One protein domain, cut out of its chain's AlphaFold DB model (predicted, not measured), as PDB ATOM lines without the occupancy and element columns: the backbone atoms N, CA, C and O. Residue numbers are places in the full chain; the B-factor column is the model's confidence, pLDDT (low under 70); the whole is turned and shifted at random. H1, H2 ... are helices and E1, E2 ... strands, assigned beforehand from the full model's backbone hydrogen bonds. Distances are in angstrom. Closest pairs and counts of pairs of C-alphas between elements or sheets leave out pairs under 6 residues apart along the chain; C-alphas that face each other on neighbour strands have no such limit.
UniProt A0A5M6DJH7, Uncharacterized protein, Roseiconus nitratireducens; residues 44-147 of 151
ATOM      1  N   TYR A  44      86.149  97.702  72.468       65.19
ATOM      2  CA  TYR A  44      86.716  96.497  71.882       65.19
ATOM      3  C   TYR A  44      87.201  95.562  72.989       65.19
ATOM      4  O   TYR A  44      87.634  95.997  74.061       65.19
ATOM      5  N   TYR A  45      87.088  94.262  72.734       69.69
ATOM      6  CA  TYR A  45      87.660  93.238  73.596       69.69
ATOM      7  C   TYR A  45      88.870  92.653  72.891       69.69
ATOM      8  O   TYR A  45      88.727  92.046  71.832       69.69
ATOM      9  N   ASP A  46      90.028  92.827  73.511       83.50
ATOM     10  CA  ASP A  46      91.154  91.947  73.256       83.50
ATOM     11  C   ASP A  46      91.000  90.697  74.137       83.50
ATOM     12  O   ASP A  46      90.200  90.661  75.077       83.50
ATOM     13  N   TYR A  47      91.763  89.656  73.845       82.00
ATOM     14  CA  TYR A  47      91.720  88.372  74.526       82.00
ATOM     15  C   TYR A  47      93.139  87.959  74.892       82.00
ATOM     16  O   TYR A  47      93.961  87.706  74.010       82.00
ATOM     17  N   ASP A  48      93.417  87.898  76.191       88.38
ATOM     18  CA  ASP A  48      94.683  87.403  76.720       88.38
ATOM     19  C   ASP A  48      94.616  85.889  76.867       88.38
ATOM     20  O   ASP A  48      93.734  85.363  77.544       88.38
ATOM     21  N   VAL A  49      95.573  85.198  76.259       83.25
ATOM     22  CA  VAL A  49      95.801  83.769  76.451       83.25
ATOM     23  C   VAL A  49      96.835  83.600  77.550       83.25
ATOM     24  O   VAL A  49      97.936  84.153  77.475       83.25
ATOM     25  N   PHE A  50      96.487  82.808  78.550       87.31
ATOM     26  CA  PHE A  50      97.377  82.369  79.607       87.31
ATOM     27  C   PHE A  50      97.609  80.867  79.486       87.31
ATOM     28  O   PHE A  50      96.711  80.129  79.082       87.31
ATOM     29  N   ALA A  51      98.802  80.413  79.856       88.06
ATOM     30  CA  ALA A  51      99.122  78.996  79.889       88.06
ATOM     31  C   ALA A  51     100.059  78.643  81.043       88.06
ATOM     32  O   ALA A  51     100.889  79.448  81.466       88.06
ATOM     33  N   GLY A  52      99.925  77.416  81.528       84.50
ATOM     34  CA  GLY A  52     100.815  76.797  82.500       84.50
ATOM     35  C   GLY A  52     101.067  75.344  82.116       84.50
ATOM     36  O   GLY A  52     100.203  74.672  81.557       84.50
ATOM     37  N   GLU A  53     102.272  74.850  82.372       81.25
ATOM     38  CA  GLU A  53     102.571  73.419  82.252       81.25
ATOM     39  C   GLU A  53     101.780  72.619  83.304       81.25
ATOM     40  O   GLU A  53     101.490  73.144  84.379       81.25
ATOM     41  N   PRO A  54     101.484  71.330  83.068       67.31
ATOM     42  CA  PRO A  54     100.845  70.464  84.065       67.31
ATOM     43  C   PRO A  54     101.662  70.315  85.336       67.31
ATOM     44  O   PRO A  54     101.116  70.138  86.421       67.31
ATOM     45  N   GLU A  55     102.988  70.363  85.186       67.06
ATOM     46  CA  GLU A  55     103.921  70.333  86.303       67.06
ATOM     47  C   GLU A  55     103.961  71.673  87.052       67.06
ATOM     48  O   GLU A  55     104.423  71.697  88.197       67.06
ATOM     49  N   PHE A  56     103.423  72.767  86.480       58.78
ATOM     50  CA  PHE A  56     103.215  74.045  87.168       58.78
ATOM     51  C   PHE A  56     101.972  74.004  88.045       58.78
ATOM     52  O   PHE A  56     100.896  74.535  87.791       58.78
ATOM     53  N   ARG A  57     102.243  73.320  89.139       70.81
ATOM     54  CA  ARG A  57     101.840  73.556  90.501       70.81
ATOM     55  C   ARG A  57     100.867  74.719  90.753       70.81
ATOM     56  O   ARG A  57     101.187  75.881  90.522       70.81
ATOM     57  N   TRP A  58      99.722  74.378  91.327       81.19
ATOM     58  CA  TRP A  58      98.751  75.282  91.928       81.19
ATOM     59  C   TRP A  58      99.432  76.287  92.858       81.19
ATOM     60  O   TRP A  58     100.439  75.981  93.501       81.19
ATOM     61  N   GLN A  59      98.880  77.487  92.933       85.88
ATOM     62  CA  GLN A  59      99.349  78.561  93.796       85.88
ATOM     63  C   GLN A  59      98.199  79.055  94.666       85.88
ATOM     64  O   GLN A  59      97.032  78.970  94.279       85.88
ATOM     65  N   ILE A  60      98.542  79.591  95.832       85.75
ATOM     66  CA  ILE A  60      97.575  80.214  96.733       85.75
ATOM     67  C   ILE A  60      97.777  81.720  96.665       85.75
ATOM     68  O   ILE A  60      98.892  82.212  96.856       85.75
ATOM     69  N   ILE A  61      96.704  82.449  96.401       87.62
ATOM     70  CA  ILE A  61      96.679  83.903  96.319       87.62
ATOM     71  C   ILE A  61      95.909  84.423  97.533       87.62
ATOM     72  O   ILE A  61      94.721  84.161  97.696       87.62
ATOM     73  N   TRP A  62      96.598  85.169  98.391       84.44
ATOM     74  CA  TRP A  62      96.029  85.818  99.569       84.44
ATOM     75  C   TRP A  62      95.639  87.247  99.212       84.44
ATOM     76  O   TRP A  62      96.510  88.105  99.046       84.44
ATOM     77  N   ASN A  63      94.342  87.509  99.097       83.38
ATOM     78  CA  ASN A  63      93.809  88.833  98.806       83.38
ATOM     79  C   ASN A  63      93.664  89.627 100.108       83.38
ATOM     80  O   ASN A  63      92.962  89.226 101.039       83.38
ATOM     81  N   LEU A  64      94.342  90.771 100.179       84.38
ATOM     82  CA  LEU A  64      94.420  91.605 101.376       84.38
ATOM     83  C   LEU A  64      93.421  92.761 101.294       84.38
ATOM     84  O   LEU A  64      93.205  93.338 100.227       84.38
ATOM     85  N   ARG A  65      92.892  93.204 102.442       79.38
ATOM     86  CA  ARG A  65      91.928  94.325 102.531       79.38
ATOM     87  C   ARG A  65      92.417  95.637 101.893       79.38
ATOM     88  O   ARG A  65      91.604  96.477 101.523       79.38
ATOM     89  N   GLY A  66      93.730  95.808 101.730       75.75
ATOM     90  CA  GLY A  66      94.346  96.951 101.046       75.75
ATOM     91  C   GLY A  66      94.366  96.880  99.511       75.75
ATOM     92  O   GLY A  66      94.944  97.768  98.892       75.75
ATOM     93  N   GLY A  67      93.789  95.840  98.897       74.19
ATOM     94  CA  GLY A  67      93.772  95.644  97.440       74.19
ATOM     95  C   GLY A  67      95.061  95.049  96.860       74.19
ATOM     96  O   GLY A  67      95.206  94.974  95.643       74.19
ATOM     97  N   GLY A  68      96.001  94.641  97.715       80.25
ATOM     98  CA  GLY A  68      97.174  93.866  97.318       80.25
ATOM     99  C   GLY A  68      96.902  92.368  97.391       80.25
ATOM    100  O   GLY A  68      96.050  91.927  98.162       80.25
ATOM    101  N   SER A  69      97.666  91.592  96.631       82.69
ATOM    102  CA  SER A  69      97.687  90.135  96.716       82.69
ATOM    103  C   SER A  69      99.088  89.635  97.060       82.69
ATOM    104  O   SER A  69     100.093  90.254  96.701       82.69
ATOM    105  N   GLN A  70      99.160  88.525  97.791       83.06
ATOM    106  CA  GLN A  70     100.402  87.797  98.050       83.06
ATOM    107  C   GLN A  70     100.279  86.372  97.541       83.06
ATOM    108  O   GLN A  70      99.286  85.705  97.805       83.06
ATOM    109  N   ILE A  71     101.298  85.898  96.830       84.25
ATOM    110  CA  ILE A  71     101.315  84.550  96.263       84.25
ATOM    111  C   ILE A  71     102.155  83.657  97.166       84.25
ATOM    112  O   ILE A  71     103.286  83.995  97.518       84.25
ATOM    113  N   SER A  72     101.605  82.510  97.551       76.69
ATOM    114  CA  SER A  72     102.290  81.507  98.358       76.69
ATOM    115  C   SER A  72     102.398  80.185  97.626       76.69
ATOM    116  O   SER A  72     101.398  79.621  97.188       76.69
ATOM    117  N   GLY A  73     103.629  79.671  97.608       74.62
ATOM    118  CA  GLY A  73     103.934  78.293  97.260       74.62
ATOM    119  C   GLY A  73     103.716  77.928  95.794       74.62
ATOM    120  O   GLY A  73     103.195  78.684  94.986       74.62
ATOM    121  N   ASN A  74     104.175  76.725  95.476       80.19
ATOM    122  CA  ASN A  74     103.872  76.018  94.247       80.19
ATOM    123  C   ASN A  74     103.549  74.576  94.681       80.19
ATOM    124  O   ASN A  74     104.452  73.831  95.084       80.19
ATOM    125  N   PHE A  75     102.276  74.193  94.615       82.00
ATOM    126  CA  PHE A  75     101.721  72.898  95.021       82.00
ATOM    127  C   PHE A  75     101.430  71.979  93.841       82.00
ATOM    128  O   PHE A  75     100.776  72.371  92.892       82.00
ATOM    129  N   THR A  76     101.855  70.724  93.893       79.88
ATOM    130  CA  THR A  76     101.669  69.768  92.788       79.88
ATOM    131  C   THR A  76     100.214  69.396  92.496       79.88
ATOM    132  O   THR A  76      99.933  68.917  91.401       79.88
ATOM    133  N   SER A  77      99.288  69.622  93.428       80.50
ATOM    134  CA  SER A  77      97.860  69.367  93.235       80.50
ATOM    135  C   SER A  77      96.993  70.440  93.902       80.50
ATOM    136  O   SER A  77      97.465  71.163  94.780       80.50
ATOM    137  N   TYR A  78      95.728  70.535  93.471       82.00
ATOM    138  CA  TYR A  78      94.730  71.428  94.071       82.00
ATOM    139  C   TYR A  78      94.523  71.094  95.548       82.00
ATOM    140  O   TYR A  78      94.542  71.987  96.382       82.00
ATOM    141  N   ILE A  79      94.401  69.799  95.856       83.81
ATOM    142  CA  ILE A  79      94.153  69.298  97.212       83.81
ATOM    143  C   ILE A  79      95.304  69.697  98.139       83.81
ATOM    144  O   ILE A  79      95.061  70.238  99.206       83.81
ATOM    145  N   ASP A  80      96.561  69.538  97.703       85.44
ATOM    146  CA  ASP A  80      97.715  69.940  98.522       85.44
ATOM    147  C   ASP A  80      97.740  71.457  98.793       85.44
ATOM    148  O   ASP A  80      98.206  71.896  99.845       85.44
ATOM    149  N   ALA A  81      97.289  72.267  97.828       85.44
ATOM    150  CA  ALA A  81      97.197  73.718  97.982       85.44
ATOM    151  C   ALA A  81      96.053  74.118  98.923       85.44
ATOM    152  O   ALA A  81      96.232  74.995  99.766       85.44
ATOM    153  N   GLU A  82      94.896  73.472  98.785       84.06
ATOM    154  CA  GLU A  82      93.716  73.689  99.620       84.06
ATOM    155  C   GLU A  82      93.998  73.293 101.074       84.06
ATOM    156  O   GLU A  82      93.877  74.142 101.955       84.06
ATOM    157  N   ASP A  83      94.521  72.086 101.316       84.50
ATOM    158  CA  ASP A  83      94.895  71.604 102.654       84.50
ATOM    159  C   ASP A  83      95.907  72.545 103.335       84.50
ATOM    160  O   ASP A  83      95.826  72.829 104.533       84.50
ATOM    161  N   PHE A  84      96.875  73.066 102.573       84.56
ATOM    162  CA  PHE A  84      97.840  74.030 103.097       84.56
ATOM    163  C   PHE A  84      97.185  75.375 103.444       84.56
ATOM    164  O   PHE A  84      97.495  75.956 104.487       84.56
ATOM    165  N   ALA A  85      96.292  75.879 102.587       84.12
ATOM    166  CA  ALA A  85      95.564  77.122 102.829       84.12
ATOM    167  C   ALA A  85      94.659  77.009 104.065       84.12
ATOM    168  O   ALA A  85      94.703  77.879 104.937       84.12
ATOM    169  N   GLU A  86      93.892  75.922 104.167       83.25
ATOM    170  CA  GLU A  86      93.030  75.624 105.311       83.25
ATOM    171  C   GLU A  86      93.835  75.523 106.605       83.25
ATOM    172  O   GLU A  86      93.483  76.169 107.592       83.25
ATOM    173  N   GLY A  87      94.963  74.807 106.589       80.56
ATOM    174  CA  GLY A  87      95.838  74.699 107.753       80.56
ATOM    175  C   GLY A  87      96.356  76.060 108.229       80.56
ATOM    176  O   GLY A  87      96.348  76.345 109.426       80.56
ATOM    177  N   LEU A  88      96.769  76.946 107.318       79.12
ATOM    178  CA  LEU A  88      97.200  78.296 107.700       79.12
ATOM    179  C   LEU A  88      96.064  79.115 108.327       79.12
ATOM    180  O   LEU A  88      96.293  79.819 109.312       79.12
ATOM    181  N   LEU A  89      94.843  78.994 107.800       77.94
ATOM    182  CA  LEU A  89      93.666  79.666 108.351       77.94
ATOM    183  C   LEU A  89      93.281  79.115 109.733       77.94
ATOM    184  O   LEU A  89      93.024  79.907 110.644       77.94
ATOM    185  N   GLU A  90      93.282  77.790 109.908       78.12
ATOM    186  CA  GLU A  90      92.967  77.114 111.175       78.12
ATOM    187  C   GLU A  90      93.960  77.497 112.278       78.12
ATOM    188  O   GLU A  90      93.566  77.800 113.405       78.12
ATOM    189  N   TYR A  91      95.253  77.542 111.952       74.81
ATOM    190  CA  TYR A  91      96.301  77.897 112.907       74.81
ATOM    191  C   TYR A  91      96.523  79.409 113.059       74.81
ATOM    192  O   TYR A  91      97.433  79.811 113.788       74.81
ATOM    193  N   HIS A  92      95.708  80.248 112.409       69.06
ATOM    194  CA  HIS A  92      95.863  81.708 112.386       69.06
ATOM    195  C   HIS A  92      97.284  82.154 112.005       69.06
ATOM    196  O   HIS A  92      97.846  83.090 112.581       69.06
ATOM    197  N   LEU A  93      97.884  81.451 111.046       70.62
ATOM    198  CA  LEU A  93      99.215  81.736 110.539       70.62
ATOM    199  C   LEU A  93      99.110  82.666 109.333       70.62
ATOM    200  O   LEU A  93      98.494  82.344 108.320       70.62
ATOM    201  N   GLU A  94      99.746  83.826 109.443       67.94
ATOM    202  CA  GLU A  94      99.829  84.784 108.348       67.94
ATOM    203  C   GLU A  94     100.896  84.341 107.326       67.94
ATOM    204  O   GLU A  94     102.005  83.947 107.716       67.94
ATOM    205  N   PRO A  95     100.616  84.433 106.013       67.31
ATOM    206  CA  PRO A  95     101.630  84.243 104.984       67.31
ATOM    207  C   PRO A  95     102.825  85.178 105.209       67.31
ATOM    208  O   PRO A  95     102.673  86.338 105.608       67.31
ATOM    209  N   ALA A  96     104.036  84.706 104.909       68.06
ATOM    210  CA  ALA A  96     105.235  85.526 105.050       68.06
ATOM    211  C   ALA A  96     105.084  86.858 104.284       68.06
ATOM    212  O   ALA A  96     104.778  86.873 103.096       68.06
ATOM    213  N   GLY A  97     105.298  87.985 104.973       63.72
ATOM    214  CA  GLY A  97     105.162  89.325 104.386       63.72
ATOM    215  C   GLY A  97     103.766  89.957 104.481       63.72
ATOM    216  O   GLY A  97     103.592  91.069 103.990       63.72
ATOM    217  N   THR A  98     102.800  89.306 105.140       62.22
ATOM    218  CA  THR A  98     101.438  89.843 105.363       62.22
ATOM    219  C   THR A  98     101.174  90.309 106.798       62.22
ATOM    220  O   THR A  98     100.033  90.600 107.142       62.22
ATOM    221  N   ILE A  99     102.224  90.444 107.620       60.78
ATOM    222  CA  ILE A  99     102.101  90.763 109.050       60.78
ATOM    223  C   ILE A  99     101.271  92.031 109.274       60.78
ATOM    224  O   ILE A  99     101.687  93.123 108.876       60.78
ATOM    225  N   GLY A 100     100.122  91.884 109.942       61.72
ATOM    226  CA  GLY A 100      99.220  92.990 110.271       61.72
ATOM    227  C   GLY A 100      98.245  93.400 109.160       61.72
ATOM    228  O   GLY A 100      97.600  94.444 109.289       61.72
ATOM    229  N   TYR A 101      98.118  92.610 108.089       63.12
ATOM    230  CA  TYR A 101      97.100  92.795 107.054       63.12
ATOM    231  C   TYR A 101      95.950  91.801 107.222       63.12
ATOM    232  O   TYR A 101      96.152  90.611 107.427       63.12
ATOM    233  N   GLU A 102      94.718  92.287 107.075       73.94
ATOM    234  CA  GLU A 102      93.532  91.431 107.101       73.94
ATOM    235  C   GLU A 102      93.364  90.712 105.756       73.94
ATOM    236  O   GLU A 102      93.218  91.360 104.710       73.94
ATOM    237  N   ILE A 103      93.385  89.378 105.800       77.19
ATOM    238  CA  ILE A 103      93.059  88.504 104.670       77.19
ATOM    239  C   ILE A 103      91.550  88.591 104.435       77.19
ATOM    240  O   ILE A 103      90.758  88.377 105.351       77.19
ATOM    241  N   VAL A 104      91.152  88.931 103.212       83.19
ATOM    242  CA  VAL A 104      89.739  89.061 102.819       83.19
ATOM    243  C   VAL A 104      89.272  87.845 102.039       83.19
ATOM    244  O   VAL A 104      88.132  87.419 102.194       83.19
ATOM    245  N   GLU A 105      90.148  87.289 101.211       81.75
ATOM    246  CA  GLU A 105      89.847  86.147 100.361       81.75
ATOM    247  C   GLU A 105      91.126  85.345 100.118       81.75
ATOM    248  O   GLU A 105      92.231  85.894 100.092       81.75
ATOM    249  N   VAL A 106      90.957  84.036  99.962       82.31
ATOM    250  CA  VAL A 106      92.021  83.101  99.613       82.31
ATOM    251  C   VAL A 106      91.587  82.394  98.342       82.31
ATOM    252  O   VAL A 106      90.530  81.768  98.318       82.31
ATOM    253  N   GLU A 107      92.383  82.511  97.287       85.69
ATOM    254  CA  GLU A 107      92.125  81.865  96.005       85.69
ATOM    255  C   GLU A 107      93.177  80.785  95.758       85.69
ATOM    256  O   GLU A 107      94.379  81.046  95.821       85.69
ATOM    257  N   VAL A 108      92.730  79.571  95.441       83.88
ATOM    258  CA  VAL A 108      93.596  78.506  94.928       83.88
ATOM    259  C   VAL A 108      93.469  78.509  93.411       83.88
ATOM    260  O   VAL A 108      92.406  78.218  92.869       83.88
ATOM    261  N   SER A 109      94.553  78.855  92.724       82.81
ATOM    262  CA  SER A 109      94.540  79.117  91.283       82.81
ATOM    263  C   SER A 109      95.650  78.326  90.588       82.81
ATOM    264  O   SER A 109      96.716  78.118  91.178       82.81
ATOM    265  N   PRO A 110      95.467  77.873  89.338       80.00
ATOM    266  CA  PRO A 110      96.581  77.358  88.550       80.00
ATOM    267  C   PRO A 110      97.642  78.451  88.338       80.00
ATOM    268  O   PRO A 110      97.329  79.639  88.206       80.00
ATOM    269  N   ASN A 111      98.918  78.061  88.294       84.19
ATOM    270  CA  ASN A 111     100.007  78.990  88.000       84.19
ATOM    271  C   ASN A 111     100.100  79.225  86.487       84.19
ATOM    272  O   ASN A 111     100.849  78.562  85.767       84.19
ATOM    273  N   LEU A 112      99.270  80.146  86.004       84.38
ATOM    274  CA  LEU A 112      99.194  80.507  84.598       84.38
ATOM    275  C   LEU A 112     100.036  81.751  84.310       84.38
ATOM    276  O   LEU A 112      99.948  82.761  85.009       84.38
ATOM    277  N   GLN A 113     100.805  81.700  83.228       85.88
ATOM    278  CA  GLN A 113     101.589  82.821  82.727       85.88
ATOM    279  C   GLN A 113     100.925  83.411  81.493       85.88
ATOM    280  O   GLN A 113     100.352  82.689  80.678       85.88
ATOM    281  N   PHE A 114     101.007  84.730  81.342       86.19
ATOM    282  CA  PHE A 114     100.556  85.389  80.123       86.19
ATOM    283  C   PHE A 114     101.388  84.908  78.929       86.19
ATOM    284  O   PHE A 114     102.618  84.931  78.979       86.19
ATOM    285  N   VAL A 115     100.709  84.509  77.856       89.94
ATOM    286  CA  VAL A 115     101.333  84.044  76.615       89.94
ATOM    287  C   VAL A 115     101.249  85.126  75.549       89.94
ATOM    288  O   VAL A 115     102.276  85.616  75.079       89.94
ATOM    289  N   LEU A 116     100.029  85.481  75.134       89.62
ATOM    290  CA  LEU A 116      99.807  86.396  74.019       89.62
ATOM    291  C   LEU A 116      98.408  87.014  74.063       89.62
ATOM    292  O   LEU A 116      97.473  86.417  74.590       89.62
ATOM    293  N   ARG A 117      98.267  88.195  73.457       88.75
ATOM    294  CA  ARG A 117      96.998  88.908  73.289       88.75
ATOM    295  C   ARG A 117      96.530  88.864  71.836       88.75
ATOM    296  O   ARG A 117      97.337  89.086  70.935       88.75
ATOM    297  N   TYR A 118      95.234  88.660  71.631       84.38
ATOM    298  CA  TYR A 118      94.569  88.696  70.325       84.38
ATOM    299  C   TYR A 118      93.424  89.704  70.309       84.38
ATOM    300  O   TYR A 118      92.732  89.871  71.304       84.38
ATOM    301  N   ASP A 119      93.168  90.321  69.159       85.12
ATOM    302  CA  ASP A 119      92.009  91.194  68.913       85.12
ATOM    303  C   ASP A 119      90.712  90.402  68.654       85.12
ATOM    304  O   ASP A 119      89.610  90.954  68.632       85.12
ATOM    305  N   LYS A 120      90.830  89.086  68.435       84.25
ATOM    306  CA  LYS A 120      89.714  88.180  68.158       84.25
ATOM    307  C   LYS A 120      89.739  86.965  69.066       84.25
ATOM    308  O   LYS A 120      90.736  86.252  69.165       84.25
ATOM    309  N   ARG A 121      88.568  86.657  69.622       84.88
ATOM    310  CA  ARG A 121      88.358  85.495  70.491       84.88
ATOM    311  C   ARG A 121      88.731  84.174  69.827       84.88
ATOM    312  O   ARG A 121      89.386  83.352  70.446       84.88
ATOM    313  N   VAL A 122      88.328  83.991  68.570       86.75
ATOM    314  CA  VAL A 122      88.559  82.738  67.833       86.75
ATOM    315  C   VAL A 122      90.048  82.431  67.662       86.75
ATOM    316  O   VAL A 122      90.442  81.272  67.735       86.75
ATOM    317  N   ASP A 123      90.882  83.460  67.495       88.31
ATOM    318  CA  ASP A 123      92.326  83.289  67.333       88.31
ATOM    319  C   ASP A 123      92.993  82.972  68.685       88.31
ATOM    320  O   ASP A 123      93.862  82.102  68.758       88.31
ATOM    321  N   ALA A 124      92.522  83.599  69.772       86.50
ATOM    322  CA  ALA A 124      92.932  83.262  71.137       86.50
ATOM    323  C   ALA A 124      92.556  81.819  71.520       86.50
ATOM    324  O   ALA A 124      93.383  81.083  72.056       86.50
ATOM    325  N   GLU A 125      91.331  81.389  71.203       87.12
ATOM    326  CA  GLU A 125      90.852  80.022  71.447       87.12
ATOM    327  C   GLU A 125      91.613  78.990  70.603       87.12
ATOM    328  O   GLU A 125      91.916  77.900  71.087       87.12
ATOM    329  N   ALA A 126      91.985  79.332  69.366       88.81
ATOM    330  CA  ALA A 126      92.813  78.466  68.532       88.81
ATOM    331  C   ALA A 126      94.216  78.257  69.126       88.81
ATOM    332  O   ALA A 126      94.729  77.136  69.098       88.81
ATOM    333  N   LEU A 127      94.829  79.307  69.691       91.12
ATOM    334  CA  LEU A 127      96.100  79.174  70.404       91.12
ATOM    335  C   LEU A 127      95.940  78.329  71.673       91.12
ATOM    336  O   LEU A 127      96.742  77.424  71.893       91.12
ATOM    337  N   ALA A 128      94.912  78.598  72.479       88.31
ATOM    338  CA  ALA A 128      94.615  77.835  73.688       88.31
ATOM    339  C   ALA A 128      94.495  76.331  73.382       88.31
ATOM    340  O   ALA A 128      95.229  75.524  73.947       88.31
ATOM    341  N   ALA A 129      93.699  75.962  72.375       88.56
ATOM    342  CA  ALA A 129      93.550  74.571  71.948       88.56
ATOM    343  C   ALA A 129      94.870  73.937  71.463       88.56
ATOM    344  O   ALA A 129      95.118  72.752  71.693       88.56
ATOM    345  N   ALA A 130      95.742  74.703  70.798       92.19
ATOM    346  CA  ALA A 130      97.053  74.212  70.375       92.19
ATOM    347  C   ALA A 130      97.991  73.947  71.566       92.19
ATOM    348  O   ALA A 130      98.715  72.950  71.568       92.19
ATOM    349  N   LEU A 131      97.961  74.816  72.581       90.00
ATOM    350  CA  LEU A 131      98.739  74.669  73.812       90.00
ATOM    351  C   LEU A 131      98.219  73.500  74.668       90.00
ATOM    352  O   LEU A 131      99.008  72.708  75.179       90.00
ATOM    353  N   GLU A 132      96.905  73.308  74.746       88.19
ATOM    354  CA  GLU A 132      96.307  72.113  75.357       88.19
ATOM    355  C   GLU A 132      96.697  70.833  74.611       88.19
ATOM    356  O   GLU A 132      96.976  69.806  75.230       88.19
ATOM    357  N   GLY A 133      96.810  70.897  73.280       88.88
ATOM    358  CA  GLY A 133      97.262  69.784  72.441       88.88
ATOM    359  C   GLY A 133      98.695  69.314  72.729       88.88
ATOM    360  O   GLY A 133      99.012  68.152  72.474       88.88
ATOM    361  N   ILE A 134      99.547  70.179  73.289       90.19
ATOM    362  CA  ILE A 134     100.891  69.819  73.780       90.19
ATOM    363  C   ILE A 134     100.916  69.560  75.292       90.19
ATOM    364  O   ILE A 134     101.983  69.361  75.871       90.19
ATOM    365  N   GLY A 135      99.740  69.528  75.920       83.19
ATOM    366  CA  GLY A 135      99.550  69.185  77.316       83.19
ATOM    367  C   GLY A 135      99.584  70.366  78.276       83.19
ATOM    368  O   GLY A 135      99.798  70.116  79.444       83.19
ATOM    369  N   MET A 136      99.404  71.621  77.863       85.94
ATOM    370  CA  MET A 136      99.331  72.749  78.808       85.94
ATOM    371  C   MET A 136      97.916  72.954  79.364       85.94
ATOM    372  O   MET A 136      96.931  72.654  78.696       85.94
ATOM    373  N   TYR A 137      97.810  73.533  80.561       84.69
ATOM    374  CA  TYR A 137      96.578  74.167  81.029       84.69
ATOM    375  C   TYR A 137      96.485  75.570  80.447       84.69
ATOM    376  O   TYR A 137      97.477  76.301  80.470       84.69
ATOM    377  N   THR A 138      95.311  75.961  79.952       86.00
ATOM    378  CA  THR A 138      95.118  77.276  79.336       86.00
ATOM    379  C   THR A 138      93.900  78.004  79.877       86.00
ATOM    380  O   THR A 138      92.977  77.395  80.415       86.00
ATOM    381  N   ASP A 139      93.926  79.329  79.765       85.44
ATOM    382  CA  ASP A 139      92.811  80.206  80.104       85.44
ATOM    383  C   ASP A 139      92.789  81.389  79.128       85.44
ATOM    384  O   ASP A 139      93.839  81.931  78.775       85.44
ATOM    385  N   VAL A 140      91.600  81.790  78.682       83.75
ATOM    386  CA  VAL A 140      91.414  82.912  77.753       83.75
ATOM    387  C   VAL A 140      90.554  83.963  78.428       83.75
ATOM    388  O   VAL A 140      89.361  83.763  78.656       83.75
ATOM    389  N   ARG A 141      91.151  85.122  78.712       84.06
ATOM    390  CA  ARG A 141      90.493  86.197  79.457       84.06
ATOM    391  C   ARG A 141      90.173  87.371  78.542       84.06
ATOM    392  O   ARG A 141      91.077  87.879  77.875       84.06
ATOM    393  N   PRO A 142      88.918  87.850  78.513       79.38
ATOM    394  CA  PRO A 142      88.598  89.077  77.810       79.38
ATOM    395  C   PRO A 142      89.237  90.263  78.535       79.38
ATOM    396  O   PRO A 142      89.057  90.455  79.739       79.38
ATOM    397  N   VAL A 143      89.939  91.099  77.785       77.81
ATOM    398  CA  VAL A 143      90.481  92.369  78.248       77.81
ATOM    399  C   VAL A 143      89.694  93.477  77.587       77.81
ATOM    400  O   VAL A 143      89.702  93.642  76.368       77.81
ATOM    401  N   ARG A 144      88.994  94.255  78.409       71.31
ATOM    402  CA  ARG A 144      88.276  95.426  77.921       71.31
ATOM    403  C   ARG A 144      89.289  96.501  77.535       71.31
ATOM    404  O   ARG A 144      90.004  97.011  78.396       71.31
ATOM    405  N   VAL A 145      89.304  96.873  76.260       60.84
ATOM    406  CA  VAL A 145      90.100  97.986  75.746       60.84
ATOM    407  C   VAL A 145      89.158  99.142  75.435       60.84
ATOM    408  O   VAL A 145      88.271  99.047  74.587       60.84
ATOM    409  N   LEU A 146      89.335 100.241  76.165       59.06
ATOM    410  CA  LEU A 146      88.686 101.512  75.858       59.06
ATOM    411  C   LEU A 146      89.428 102.156  74.689       59.06
ATOM    412  O   LEU A 146      90.566 102.605  74.844       59.06
ATOM    413  N   MET A 147      88.773 102.240  73.534       54.53
ATOM    414  CA  MET A 147      89.238 103.107  72.462       54.53
ATOM    415  C   MET A 147      88.854 104.533  72.849       54.53
ATOM    416  O   MET A 147      87.717 104.958  72.670       54.53
TER     417      MET A 147
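Overview. This is residues 44 to 147 of the 151 residues of an uncharacterized protein of Roseiconus nitratireducens (UniProt A0A5M6DJH7). Two small lobes stand side by side, each a three-stranded sheet with one helix packed on one face, joined by two short links, residues 53 to 57 and 110 to 112. One lobe holds E1, E5, E6 and H2, the other E2, E3, E4 and H1; between the lobes the model is open, and no named element of one touches one of the other. The 104 printed residues run E1, E2, E3, H1, E4, E5, H2, E6, a mixed class of helices and strands. Both sheets are antiparallel, ordered E5, E1, E6 and E3, E2, E4. The whole is loose and flat, with a radius of gyration of the C-alphas of 16.4 A and spans of 46 by 35 by 16 A.

Along the chain. Find C-alpha 44 at (86.716, 96.497, 71.882); from there E1 runs 26.5 A to residue 52. Then come E2, residues 58 to 64, and E3, residues 69 to 75. H1 begins at C-alpha 78, (94.730, 71.428, 94.071), and runs 18.1 A to residue 90. Next are E4, residues 103 to 109, and E5, residues 113 to 118. H2, residues 121 to 133, is 18.2 A long. E6, residues 137 to 146, is 28.9 A long and ends at (88.686, 101.512, 75.858).

Arrangement. Begin at E1, the inner strand of the strongly twisted sheet. It is antiparallel to E6, with N 48 and O 141 2.9 A apart, and to E5, with N 49 and O 116 2.8 A apart. H2 is on this sheet at a height of 8.4 A, along the strands, over E1 and only just over E6, on which 3 of its C-alphas fall. Look for its closest C-alphas to E1 at Arg 121 and Tyr 47, 6.0 A apart. E5, H2 and E6 form a split strand-helix-strand unit, two strands running the same way with E1 between them; its crossover is right-handed. Now go to E2, the inner strand of the other sheet. It makes a hairpin with E3, N 62 and O 70 being 2.8 A apart, and is antiparallel to E4, N 61 and O 107 being 2.8 A apart. H1 is on this sheet at a height of 9.0 A, over E2 and along it at 21 degrees on the local plane. The closest C-alphas of H1 and E2 are those of Tyr 78 and Trp 58, 6.0 A apart. E3, H1 and E4 form the second split unit, also right-handed, with E2 between its strands. In H1 and H2 every O i to N i+4 pair is within hydrogen-bond range.

Size, cuts and confidence. The two C-alphas farthest apart are those of Tyr 91 and Met 147, 48.2 A. The printed part has no cut. The link from H1 to E4, residues 91 to 102, is long; the other links are tight. Mean pLDDT of the printed part is 80.1; it is under 70 at residues 44 to 45, 54 to 56, 92, 94 to 101 and 145 to 147.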